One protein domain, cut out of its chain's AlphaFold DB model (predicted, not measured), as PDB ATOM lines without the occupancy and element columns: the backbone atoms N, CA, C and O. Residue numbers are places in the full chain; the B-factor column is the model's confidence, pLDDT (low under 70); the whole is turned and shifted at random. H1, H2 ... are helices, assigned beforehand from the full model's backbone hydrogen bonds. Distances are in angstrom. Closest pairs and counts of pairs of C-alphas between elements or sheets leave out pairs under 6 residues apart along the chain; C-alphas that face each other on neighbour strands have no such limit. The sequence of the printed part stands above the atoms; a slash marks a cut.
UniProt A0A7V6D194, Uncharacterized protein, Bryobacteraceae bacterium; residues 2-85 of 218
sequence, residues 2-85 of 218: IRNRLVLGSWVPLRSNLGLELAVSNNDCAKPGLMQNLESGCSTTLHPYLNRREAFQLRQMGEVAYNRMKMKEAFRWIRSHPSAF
ATOM      1  N   ILE A   2     215.578 187.673 203.759       65.69
ATOM      2  CA  ILE A   2     215.963 186.325 203.276       65.69
ATOM      3  C   ILE A   2     214.783 185.575 202.623       65.69
ATOM      4  O   ILE A   2     214.914 185.107 201.499       65.69
ATOM      5  N   ARG A   3     213.592 185.576 203.244       67.69
ATOM      6  CA  ARG A   3     212.366 184.991 202.659       67.69
ATOM      7  C   ARG A   3     211.998 185.584 201.293       67.69
ATOM      8  O   ARG A   3     211.603 184.848 200.401       67.69
ATOM      9  N   ASN A   4     212.152 186.898 201.106       60.59
ATOM     10  CA  ASN A   4     211.868 187.543 199.819       60.59
ATOM     11  C   ASN A   4     212.922 187.184 198.765       60.59
ATOM     12  O   ASN A   4     212.563 186.972 197.617       60.59
ATOM     13  N   ARG A   5     214.196 187.025 199.142       62.75
ATOM     14  CA  ARG A   5     215.224 186.521 198.219       62.75
ATOM     15  C   ARG A   5     214.951 185.076 197.793       62.75
ATOM     16  O   ARG A   5     215.106 184.768 196.620       62.75
ATOM     17  N   LEU A   6     214.528 184.226 198.727       62.28
ATOM     18  CA  LEU A   6     214.233 182.815 198.463       62.28
ATOM     19  C   LEU A   6     212.973 182.622 197.607       62.28
ATOM     20  O   LEU A   6     212.954 181.745 196.756       62.28
ATOM     21  N   VAL A   7     211.936 183.443 197.807       67.44
ATOM     22  CA  VAL A   7     210.643 183.292 197.112       67.44
ATOM     23  C   VAL A   7     210.544 184.147 195.842       67.44
ATOM     24  O   VAL A   7     209.949 183.720 194.862       67.44
ATOM     25  N   LEU A   8     211.115 185.357 195.841       61.12
ATOM     26  CA  LEU A   8     210.993 186.333 194.744       61.12
ATOM     27  C   LEU A   8     212.283 186.496 193.930       61.12
ATOM     28  O   LEU A   8     212.327 187.321 193.020       61.12
ATOM     29  N   GLY A   9     213.365 185.800 194.294       66.31
ATOM     30  CA  GLY A   9     214.658 185.889 193.606       66.31
ATOM     31  C   GLY A   9     215.326 187.270 193.668       66.31
ATOM     32  O   GLY A   9     216.270 187.528 192.928       66.31
ATOM     33  N   SER A  10     214.847 188.189 194.516       64.06
ATOM     34  CA  SER A  10     215.357 189.563 194.576       64.06
ATOM     35  C   SER A  10     215.314 190.160 195.981       64.06
ATOM     36  O   SER A  10     214.503 189.791 196.836       64.06
ATOM     37  N   TRP A  11     216.217 191.108 196.225       65.12
ATOM     38  CA  TRP A  11     216.279 191.858 197.473       65.12
ATOM     39  C   TRP A  11     215.203 192.944 197.496       65.12
ATOM     40  O   TRP A  11     215.425 194.075 197.073       65.12
ATOM     41  N   VAL A  12     214.022 192.582 197.995       65.19
ATOM     42  CA  VAL A  12     212.912 193.514 198.228       65.19
ATOM     43  C   VAL A  12     212.799 193.776 199.735       65.19
ATOM     44  O   VAL A  12     212.345 192.884 200.464       65.19
ATOM     45  N   PRO A  13     213.220 194.959 200.227       55.78
ATOM     46  CA  PRO A  13     213.334 195.224 201.660       55.78
ATOM     47  C   PRO A  13     211.985 195.368 202.384       55.78
ATOM     48  O   PRO A  13     211.903 194.978 203.545       55.78
ATOM     49  N   LEU A  14     210.926 195.848 201.714       60.47
ATOM     50  CA  LEU A  14     209.579 195.974 202.302       60.47
ATOM     51  C   LEU A  14     208.483 195.303 201.462       60.47
ATOM     52  O   LEU A  14     207.945 194.274 201.862       60.47
ATOM     53  N   ARG A  15     208.138 195.872 200.300       67.75
ATOM     54  CA  ARG A  15     207.128 195.340 199.368       67.75
ATOM     55  C   ARG A  15     207.554 195.605 197.933       67.75
ATOM     56  O   ARG A  15     208.141 196.647 197.658       67.75
ATOM     57  N   SER A  16     207.230 194.689 197.022       75.12
ATOM     58  CA  SER A  16     207.549 194.866 195.601       75.12
ATOM     59  C   SER A  16     206.445 195.617 194.835       75.12
ATOM     60  O   SER A  16     206.677 196.058 193.716       75.12
ATOM     61  N   ASN A  17     205.292 195.854 195.480       85.38
ATOM     62  CA  ASN A  17     204.058 196.343 194.853       85.38
ATOM     63  C   ASN A  17     204.051 197.818 194.419       85.38
ATOM     64  O   ASN A  17     203.065 198.284 193.858       85.38
ATOM     65  N   LEU A  18     205.109 198.583 194.706       87.81
ATOM     66  CA  LEU A  18     205.115 200.026 194.441       87.81
ATOM     67  C   LEU A  18     204.885 200.340 192.953       87.81
ATOM     68  O   LEU A  18     204.207 201.311 192.634       87.81
ATOM     69  N   GLY A  19     205.421 199.509 192.054       90.00
ATOM     70  CA  GLY A  19     205.245 199.687 190.613       90.00
ATOM     71  C   GLY A  19     203.791 199.534 190.173       90.00
ATOM     72  O   GLY A  19     203.292 200.368 189.421       90.00
ATOM     73  N   LEU A  20     203.101 198.505 190.674       92.06
ATOM     74  CA  LEU A  20     201.674 198.309 190.433       92.06
ATOM     75  C   LEU A  20     200.842 199.459 191.008       92.06
ATOM     76  O   LEU A  20     200.017 200.020 190.290       92.06
ATOM     77  N   GLU A  21     201.067 199.833 192.270       91.75
ATOM     78  CA  GLU A  21     200.300 200.904 192.922       91.75
ATOM     79  C   GLU A  21     200.447 202.233 192.177       91.75
ATOM     80  O   GLU A  21     199.461 202.938 191.968       91.75
ATOM     81  N   LEU A  22     201.655 202.561 191.708       92.69
ATOM     82  CA  LEU A  22     201.885 203.754 190.896       92.69
ATOM     83  C   LEU A  22     201.149 203.698 189.556       92.69
ATOM     84  O   LEU A  22     200.589 204.717 189.158       92.69
ATOM     85  N   ALA A  23     201.115 202.548 188.880       93.38
ATOM     86  CA  ALA A  23     200.427 202.400 187.596       93.38
ATOM     87  C   ALA A  23     198.901 202.504 187.738       93.38
ATOM     88  O   ALA A  23     198.250 203.225 186.983       93.38
ATOM     89  N   VAL A  24     198.326 201.850 188.751       92.62
ATOM     90  CA  VAL A  24     196.883 201.932 189.047       92.62
ATOM     91  C   VAL A  24     196.487 203.340 189.498       92.62
ATOM     92  O   VAL A  24     195.366 203.779 189.252       92.62
ATOM     93  N   SER A  25     197.415 204.079 190.105       92.56
ATOM     94  CA  SER A  25     197.172 205.444 190.572       92.56
ATOM     95  C   SER A  25     197.399 206.520 189.511       92.56
ATOM     96  O   SER A  25     196.895 207.626 189.670       92.56
ATOM     97  N   ASN A  26     198.188 206.268 188.468       94.56
ATOM     98  CA  ASN A  26     198.593 207.295 187.506       94.56
ATOM     99  C   ASN A  26     198.359 206.785 186.082       94.56
ATOM    100  O   ASN A  26     199.243 206.198 185.460       94.56
ATOM    101  N   ASN A  27     197.129 206.977 185.615       93.44
ATOM    102  CA  ASN A  27     196.627 206.597 184.299       93.44
ATOM    103  C   ASN A  27     195.407 207.474 183.952       93.44
ATOM    104  O   ASN A  27     194.932 208.243 184.791       93.44
ATOM    105  N   ASP A  28     194.876 207.331 182.741       92.94
ATOM    106  CA  ASP A  28     193.829 208.217 182.214       92.94
ATOM    107  C   ASP A  28     192.484 208.118 182.952       92.94
ATOM    108  O   ASP A  28     191.745 209.101 183.013       92.94
ATOM    109  N   CYS A  29     192.162 206.964 183.550       92.12
ATOM    110  CA  CYS A  29     190.933 206.796 184.330       92.12
ATOM    111  C   CYS A  29     191.108 207.110 185.822       92.12
ATOM    112  O   CYS A  29     190.119 207.122 186.559       92.12
ATOM    113  N   ALA A  30     192.341 207.370 186.275       91.69
ATOM    114  CA  ALA A  30     192.656 207.487 187.688       91.69
ATOM    115  C   ALA A  30     192.013 208.717 188.343       91.69
ATOM    116  O   ALA A  30     192.043 209.846 187.851       91.69
ATOM    117  N   LYS A  31     191.479 208.483 189.532       90.62
ATOM    118  CA  LYS A  31     190.943 209.446 190.487       90.62
ATOM    119  C   LYS A  31     191.881 209.552 191.700       90.62
ATOM    120  O   LYS A  31     192.722 208.671 191.925       90.62
ATOM    121  N   PRO A  32     191.780 210.627 192.505       88.75
ATOM    122  CA  PRO A  32     192.690 210.846 193.631       88.75
ATOM    123  C   PRO A  32     192.560 209.807 194.755       88.75
ATOM    124  O   PRO A  32     193.549 209.562 195.448       88.75
ATOM    125  N   GLY A  33     191.391 209.180 194.931       86.88
ATOM    126  CA  GLY A  33     191.122 208.216 196.005       86.88
ATOM    127  C   GLY A  33     190.814 206.799 195.512       86.88
ATOM    128  O   GLY A  33     190.195 206.619 194.466       86.88
ATOM    129  N   LEU A  34     191.178 205.794 196.313       85.81
ATOM    130  CA  LEU A  34     190.922 204.374 196.042       85.81
ATOM    131  C   LEU A  34     189.426 204.071 195.859       85.81
ATOM    132  O   LEU A  34     189.068 203.386 194.909       85.81
ATOM    133  N   MET A  35     188.550 204.587 196.733       83.31
ATOM    134  CA  MET A  35     187.102 204.337 196.617       83.31
ATOM    135  C   MET A  35     186.537 204.889 195.306       83.31
ATOM    136  O   MET A  35     185.797 204.190 194.625       83.31
ATOM    137  N   GLN A  36     186.982 206.078 194.882       83.69
ATOM    138  CA  GLN A  36     186.575 206.647 193.593       83.69
ATOM    139  C   GLN A  36     187.025 205.767 192.418       83.69
ATOM    140  O   GLN A  36     186.275 205.597 191.466       83.69
ATOM    141  N   ASN A  37     188.235 205.199 192.484       87.25
ATOM    142  CA  ASN A  37     188.749 204.306 191.441       87.25
ATOM    143  C   ASN A  37     188.026 202.954 191.394       87.25
ATOM    144  O   ASN A  37     187.919 202.361 190.318       87.25
ATOM    145  N   LEU A  38     187.552 202.458 192.540       85.31
ATOM    146  CA  LEU A  38     186.722 201.256 192.614       85.31
ATOM    147  C   LEU A  38     185.330 201.518 192.031       85.31
ATOM    148  O   LEU A  38     184.887 200.760 191.175       85.31
ATOM    149  N   GLU A  39     184.680 202.607 192.444       84.44
ATOM    150  CA  GLU A  39     183.343 202.999 191.979       84.44
ATOM    151  C   GLU A  39     183.316 203.335 190.489       84.44
ATOM    152  O   GLU A  39     182.406 202.924 189.776       84.44
ATOM    153  N   SER A  40     184.343 204.026 189.987       85.06
ATOM    154  CA  SER A  40     184.439 204.361 188.565       85.06
ATOM    155  C   SER A  40     184.822 203.169 187.682       85.06
ATOM    156  O   SER A  40     184.950 203.333 186.471       85.06
ATOM    157  N   GLY A  41     185.113 202.002 188.269       84.94
ATOM    158  CA  GLY A  41     185.608 200.827 187.551       84.94
ATOM    159  C   GLY A  41     187.050 200.946 187.037       84.94
ATOM    160  O   GLY A  41     187.540 200.035 186.383       84.94
ATOM    161  N   CYS A  42     187.791 202.012 187.350       87.56
ATOM    162  CA  CYS A  42     189.182 202.145 186.896       87.56
ATOM    163  C   CYS A  42     190.097 201.073 187.528       87.56
ATOM    164  O   CYS A  42     191.014 200.539 186.901       87.56
ATOM    165  N   SER A  43     189.825 200.689 188.780       83.81
ATOM    166  CA  SER A  43     190.549 199.597 189.439       83.81
ATOM    167  C   SER A  43     190.228 198.217 188.856       83.81
ATOM    168  O   SER A  43     191.089 197.337 188.906       83.81
ATOM    169  N   THR A  44     189.034 198.004 188.285       81.44
ATOM    170  CA  THR A  44     188.657 196.691 187.731       81.44
ATOM    171  C   THR A  44     189.400 196.373 186.441       81.44
ATOM    172  O   THR A  44     189.572 195.200 186.120       81.44
ATOM    173  N   THR A  45     189.911 197.385 185.735       82.00
ATOM    174  CA  THR A  45     190.695 197.205 184.510       82.00
ATOM    175  C   THR A  45     192.185 197.013 184.766       82.00
ATOM    176  O   THR A  45     192.822 196.274 184.023       82.00
ATOM    177  N   LEU A  46     192.756 197.636 185.799       83.00
ATOM    178  CA  LEU A  46     194.217 197.724 185.961       83.00
ATOM    179  C   LEU A  46     194.778 196.906 187.128       83.00
ATOM    180  O   LEU A  46     195.983 196.652 187.175       83.00
ATOM    181  N   HIS A  47     193.941 196.497 188.085       86.88
ATOM    182  CA  HIS A  47     194.413 195.802 189.278       86.88
ATOM    183  C   HIS A  47     194.253 194.271 189.139       86.88
ATOM    184  O   HIS A  47     193.135 193.799 188.931       86.88
ATOM    185  N   PRO A  48     195.312 193.455 189.333       85.75
ATOM    186  CA  PRO A  48     195.276 191.993 189.160       85.75
ATOM    187  C   PRO A  48     194.332 191.277 190.133       85.75
ATOM    188  O   PRO A  48     193.893 190.168 189.865       85.75
ATOM    189  N   TYR A  49     193.975 191.909 191.252       84.44
ATOM    190  CA  TYR A  49     192.922 191.397 192.141       84.44
ATOM    191  C   TYR A  49     191.535 191.362 191.475       84.44
ATOM    192  O   TYR A  49     190.731 190.491 191.788       84.44
ATOM    193  N   LEU A  50     191.255 192.304 190.568       85.31
ATOM    194  CA  LEU A  50     189.941 192.484 189.941       85.31
ATOM    195  C   LEU A  50     189.940 192.088 188.457       85.31
ATOM    196  O   LEU A  50     188.906 191.683 187.934       85.31
ATOM    197  N   ASN A  51     191.095 192.148 187.787       89.69
ATOM    198  CA  ASN A  51     191.248 191.771 186.387       89.69
ATOM    199  C   ASN A  51     191.967 190.422 186.243       89.69
ATOM    200  O   ASN A  51     193.162 190.303 186.518       89.69
ATOM    201  N   ARG A  52     191.263 189.418 185.706       90.12
ATOM    202  CA  ARG A  52     191.831 188.083 185.444       90.12
ATOM    203  C   ARG A  52     193.018 188.098 184.474       90.12
ATOM    204  O   ARG A  52     193.909 187.268 184.624       90.12
ATOM    205  N   ARG A  53     193.049 189.010 183.496       90.06
ATOM    206  CA  ARG A  53     194.159 189.114 182.529       90.06
ATOM    207  C   ARG A  53     195.436 189.585 183.215       90.06
ATOM    208  O   ARG A  53     196.471 188.944 183.074       90.06
ATOM    209  N   GLU A  54     195.336 190.634 184.029       90.88
ATOM    210  CA  GLU A  54     196.455 191.135 184.837       90.88
ATOM    211  C   GLU A  54     196.902 190.088 185.872       90.88
ATOM    212  O   GLU A  54     198.097 189.890 186.077       90.88
ATOM    213  N   ALA A  55     195.965 189.339 186.472       90.88
ATOM    214  CA  ALA A  55     196.285 188.230 187.377       90.88
ATOM    215  C   ALA A  55     197.088 187.118 186.682       90.88
ATOM    216  O   ALA A  55     198.059 186.595 187.234       90.88
ATOM    217  N   PHE A  56     196.687 186.754 185.463       92.62
ATOM    218  CA  PHE A  56     197.378 185.752 184.661       92.62
ATOM    219  C   PHE A  56     198.777 186.224 184.259       92.62
ATOM    220  O   PHE A  56     199.742 185.479 184.413       92.62
ATOM    221  N   GLN A  57     198.906 187.479 183.832       91.44
ATOM    222  CA  GLN A  57     200.191 188.079 183.484       91.44
ATOM    223  C   GLN A  57     201.134 188.159 184.694       91.44
ATOM    224  O   GLN A  57     202.301 187.779 184.593       91.44
ATOM    225  N   LEU A  58     200.622 188.559 185.862       91.50
ATOM    226  CA  LEU A  58     201.358 188.530 187.128       91.50
ATOM    227  C   LEU A  58     201.854 187.113 187.459       91.50
ATOM    228  O   LEU A  58     203.005 186.947 187.862       91.50
ATOM    229  N   ARG A  59     201.014 186.088 187.259       91.06
ATOM    230  CA  ARG A  59     201.383 184.684 187.496       91.06
ATOM    231  C   ARG A  59     202.465 184.192 186.531       91.06
ATOM    232  O   ARG A  59     203.347 183.461 186.965       91.06
ATOM    233  N   GLN A  60     202.403 184.575 185.256       93.12
ATOM    234  CA  GLN A  60     203.392 184.168 184.252       93.12
ATOM    235  C   GLN A  60     204.750 184.851 184.439       93.12
ATOM    236  O   GLN A  60     205.784 184.202 184.329       93.12
ATOM    237  N   MET A  61     204.755 186.158 184.713       91.00
ATOM    238  CA  MET A  61     205.986 186.949 184.819       91.00
ATOM    239  C   MET A  61     206.642 186.853 186.202       91.00
ATOM    240  O   MET A  61     207.842 187.090 186.342       91.00
ATOM    241  N   GLY A  62     205.848 186.565 187.234       89.00
ATOM    242  CA  GLY A  62     206.245 186.710 188.627       89.00
ATOM    243  C   GLY A  62     206.164 188.160 189.123       89.00
ATOM    244  O   GLY A  62     206.234 189.127 188.359       89.00
ATOM    245  N   GLU A  63     206.042 188.313 190.446       86.75
ATOM    246  CA  GLU A  63     205.743 189.589 191.121       86.75
ATOM    247  C   GLU A  63     206.739 190.706 190.779       86.75
ATOM    248  O   GLU A  63     206.350 191.853 190.555       86.75
ATOM    249  N   VAL A  64     208.027 190.369 190.695       87.38
ATOM    250  CA  VAL A  64     209.115 191.338 190.502       87.38
ATOM    251  C   VAL A  64     209.134 191.882 189.079       87.38
ATOM    252  O   VAL A  64     209.212 193.096 188.882       87.38
ATOM    253  N   ALA A  65     209.079 190.999 188.079       89.31
ATOM    254  CA  ALA A  65     209.112 191.404 186.677       89.31
ATOM    255  C   ALA A  65     207.844 192.183 186.309       89.31
ATOM    256  O   ALA A  65     207.933 193.235 185.673       89.31
ATOM    257  N   TYR A  66     206.688 191.727 186.798       91.19
ATOM    258  CA  TYR A  66     205.421 192.427 186.637       91.19
ATOM    259  C   TYR A  66     205.449 193.827 187.272       91.19
ATOM    260  O   TYR A  66     205.129 194.812 186.608       91.19
ATOM    261  N   ASN A  67     205.927 193.970 188.515       91.50
ATOM    262  CA  ASN A  67     206.027 195.291 189.146       91.50
ATOM    263  C   ASN A  67     207.013 196.224 188.437       91.50
ATOM    264  O   ASN A  67     206.746 197.418 188.324       91.50
ATOM    265  N   ARG A  68     208.131 195.711 187.907       91.44
ATOM    266  CA  ARG A  68     209.053 196.518 187.089       91.44
ATOM    267  C   ARG A  68     208.401 197.000 185.795       91.44
ATOM    268  O   ARG A  68     208.633 198.138 185.391       91.44
ATOM    269  N   MET A  69     207.599 196.154 185.151       94.25
ATOM    270  CA  MET A  69     206.828 196.525 183.964       94.25
ATOM    271  C   MET A  69     205.814 197.630 184.294       94.25
ATOM    272  O   MET A  69     205.857 198.688 183.664       94.25
ATOM    273  N   LYS A  70     204.996 197.453 185.342       94.12
ATOM    274  CA  LYS A  70     204.027 198.466 185.795       94.12
ATOM    275  C   LYS A  70     204.696 199.776 186.225       94.12
ATOM    276  O   LYS A  70     204.232 200.851 185.866       94.12
ATOM    277  N   MET A  71     205.854 199.710 186.881       93.12
ATOM    278  CA  MET A  71     206.647 200.900 187.208       93.12
ATOM    279  C   MET A  71     207.032 201.692 185.945       93.12
ATOM    280  O   MET A  71     206.896 202.914 185.905       93.12
ATOM    281  N   LYS A  72     207.482 201.008 184.883       95.00
ATOM    282  CA  LYS A  72     207.802 201.656 183.599       95.00
ATOM    283  C   LYS A  72     206.563 202.243 182.922       95.00
ATOM    284  O   LYS A  72     206.667 203.297 182.304       95.00
ATOM    285  N   GLU A  73     205.411 201.580 183.002       94.62
ATOM    286  CA  GLU A  73     204.128 202.119 182.521       94.62
ATOM    287  C   GLU A  73     203.756 203.413 183.246       94.62
ATOM    288  O   GLU A  73     203.543 204.428 182.586       94.62
ATOM    289  N   ALA A  74     203.800 203.411 184.581       94.69
ATOM    290  CA  ALA A  74     203.499 204.586 185.392       94.69
ATOM    291  C   ALA A  74     204.413 205.769 185.046       94.69
ATOM    292  O   ALA A  74     203.941 206.872 184.778       94.69
ATOM    293  N   PHE A  75     205.730 205.547 184.975       95.69
ATOM    294  CA  PHE A  75     206.669 206.614 184.619       95.69
ATOM    295  C   PHE A  75     206.484 207.131 183.193       95.69
ATOM    296  O   PHE A  75     206.675 208.324 182.959       95.69
ATOM    297  N   ARG A  76     206.138 206.262 182.235       97.00
ATOM    298  CA  ARG A  76     205.815 206.703 180.872       97.00
ATOM    299  C   ARG A  76     204.602 207.624 180.885       97.00
ATOM    300  O   ARG A  76     204.686 208.699 180.306       97.00
ATOM    301  N   TRP A  77     203.544 207.243 181.598       96.75
ATOM    302  CA  TRP A  77     202.338 208.058 181.707       96.75
ATOM    303  C   TRP A  77     202.594 209.403 182.400       96.75
ATOM    304  O   TRP A  77     202.175 210.438 181.894       96.75
ATOM    305  N   ILE A  78     203.350 209.420 183.504       96.19
ATOM    306  CA  ILE A  78     203.699 210.662 184.220       96.19
ATOM    307  C   ILE A  78     204.483 211.618 183.312       96.19
ATOM    308  O   ILE A  78     204.245 212.823 183.329       96.19
ATOM    309  N   ARG A  79     205.412 211.087 182.505       96.44
ATOM    310  CA  ARG A  79     206.200 211.895 181.563       96.44
ATOM    311  C   ARG A  79     205.368 212.428 180.402       96.44
ATOM    312  O   ARG A  79     205.635 213.540 179.961       96.44
ATOM    313  N   SER A  80     204.392 211.666 179.906       97.38
ATOM    314  CA  SER A  80     203.510 212.128 178.829       97.38
ATOM    315  C   SER A  80     202.374 213.036 179.314       97.38
ATOM    316  O   SER A  80     201.892 213.845 178.531       97.38
ATOM    317  N   HIS A  81     201.989 212.967 180.594       97.25
ATOM    318  CA  HIS A  81     200.879 213.738 181.173       97.25
ATOM    319  C   HIS A  81     201.260 214.484 182.472       97.25
ATOM    320  O   HIS A  81     200.623 214.290 183.516       97.25
ATOM    321  N   PRO A  82     202.260 215.385 182.449       96.38
ATOM    322  CA  PRO A  82     202.730 216.064 183.658       96.38
ATOM    323  C   PRO A  82     201.647 216.929 184.321       96.38
ATOM    324  O   PRO A  82     201.543 216.962 185.546       96.38
ATOM    325  N   SER A  83     200.792 217.592 183.535       96.75
ATOM    326  CA  SER A  83     199.695 218.422 184.054       96.75
ATOM    327  C   SER A  83     198.622 217.593 184.769       96.75
ATOM    328  O   SER A  83     198.171 217.968 185.853       96.75
ATOM    329  N   ALA A  84     198.248 216.438 184.208       94.81
ATOM    330  CA  ALA A  84     197.302 215.518 184.833       94.81
ATOM    331  C   ALA A  84     197.873 214.940 186.134       94.81
ATOM    332  O   ALA A  84     197.182 214.911 187.154       94.81
ATOM    333  N   PHE A  85     199.154 214.560 186.130       95.19
ATOM    334  CA  PHE A  85     199.851 214.086 187.323       95.19
ATOM    335  C   PHE A  85     199.895 215.142 188.436       95.19
ATOM    336  O   PHE A  85     199.570 214.837 189.586       95.19
TER     337      PHE A  85
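Overview. This is residues 2 to 85 of the 218 residues of an uncharacterized protein of Bryobacteraceae bacterium (UniProt A0A7V6D194). The short helix H2 lies in the middle, with the long helix H6 crossing it on one side and an arc of H3, H4 and H5 on the other. H1 lies beyond the start of H6, and H7 follows the far end of H6. The printed part has 84 residues, with seven named helices, H1 to H7 in order, and no named strand; its class is all helix. It is compact, with a radius of gyration of the C-alphas of 13.6 A and spans of 39 by 26 by 19 A.

Arrangement. H1, residues 2 to 8, is close but not clearly touching to H6, residues 63 to 80; their closest C-alphas, Leu 8 and Val 64, are 6.8 A apart. H2, residues 18 to 25, touches residues 66 to 74 of H6, the same way at a steep tilt of 47 degrees; the closest C-alphas, Gly 19 and Met 71, are 3.9 A apart. H3, residues 34 to 39, is near H4, residues 42 to 46, with the C-alphas of Asn 37 and Ser 43 closest at 5.4 A. H4 touches H2, the C-alphas of Val 24 and Leu 46 being closest at 5.9 A. H5, residues 52 to 61, is near H6, opposite ways at a steep tilt of 65 degrees, with the C-alphas of Leu 58 and Tyr 66 closest at 5.7 A. H7, residues 82 to 85, is near H6, with the C-alphas of Ile 78 and Phe 85 closest at 6.0 A. Every O i to N i+4 pair is within hydrogen-bond range in H1, H2, H3, H5 and H6; H4 has 0 of 1, and 0 of 2 O i to N i+3 pairs, and H7 is too short for an i+4 pair.

Along the chain. H1 begins at C-alpha 2, (215.963, 186.325, 203.276). H2 measures 10.4 A from first to last C-alpha and H5 14.2 A. H6, 25.8 A, begins at C-alpha 63, (205.743, 189.589, 191.121). H7 ends at C-alpha 85, (199.851, 214.086, 187.323).

Size, cuts and confidence. The two C-alphas farthest apart, Leu 6 and Ser 83, are 41.1 A apart. The printed part has no cut and no long link. Mean pLDDT of the printed part is 85.8; residues 2 to 15 are under 70.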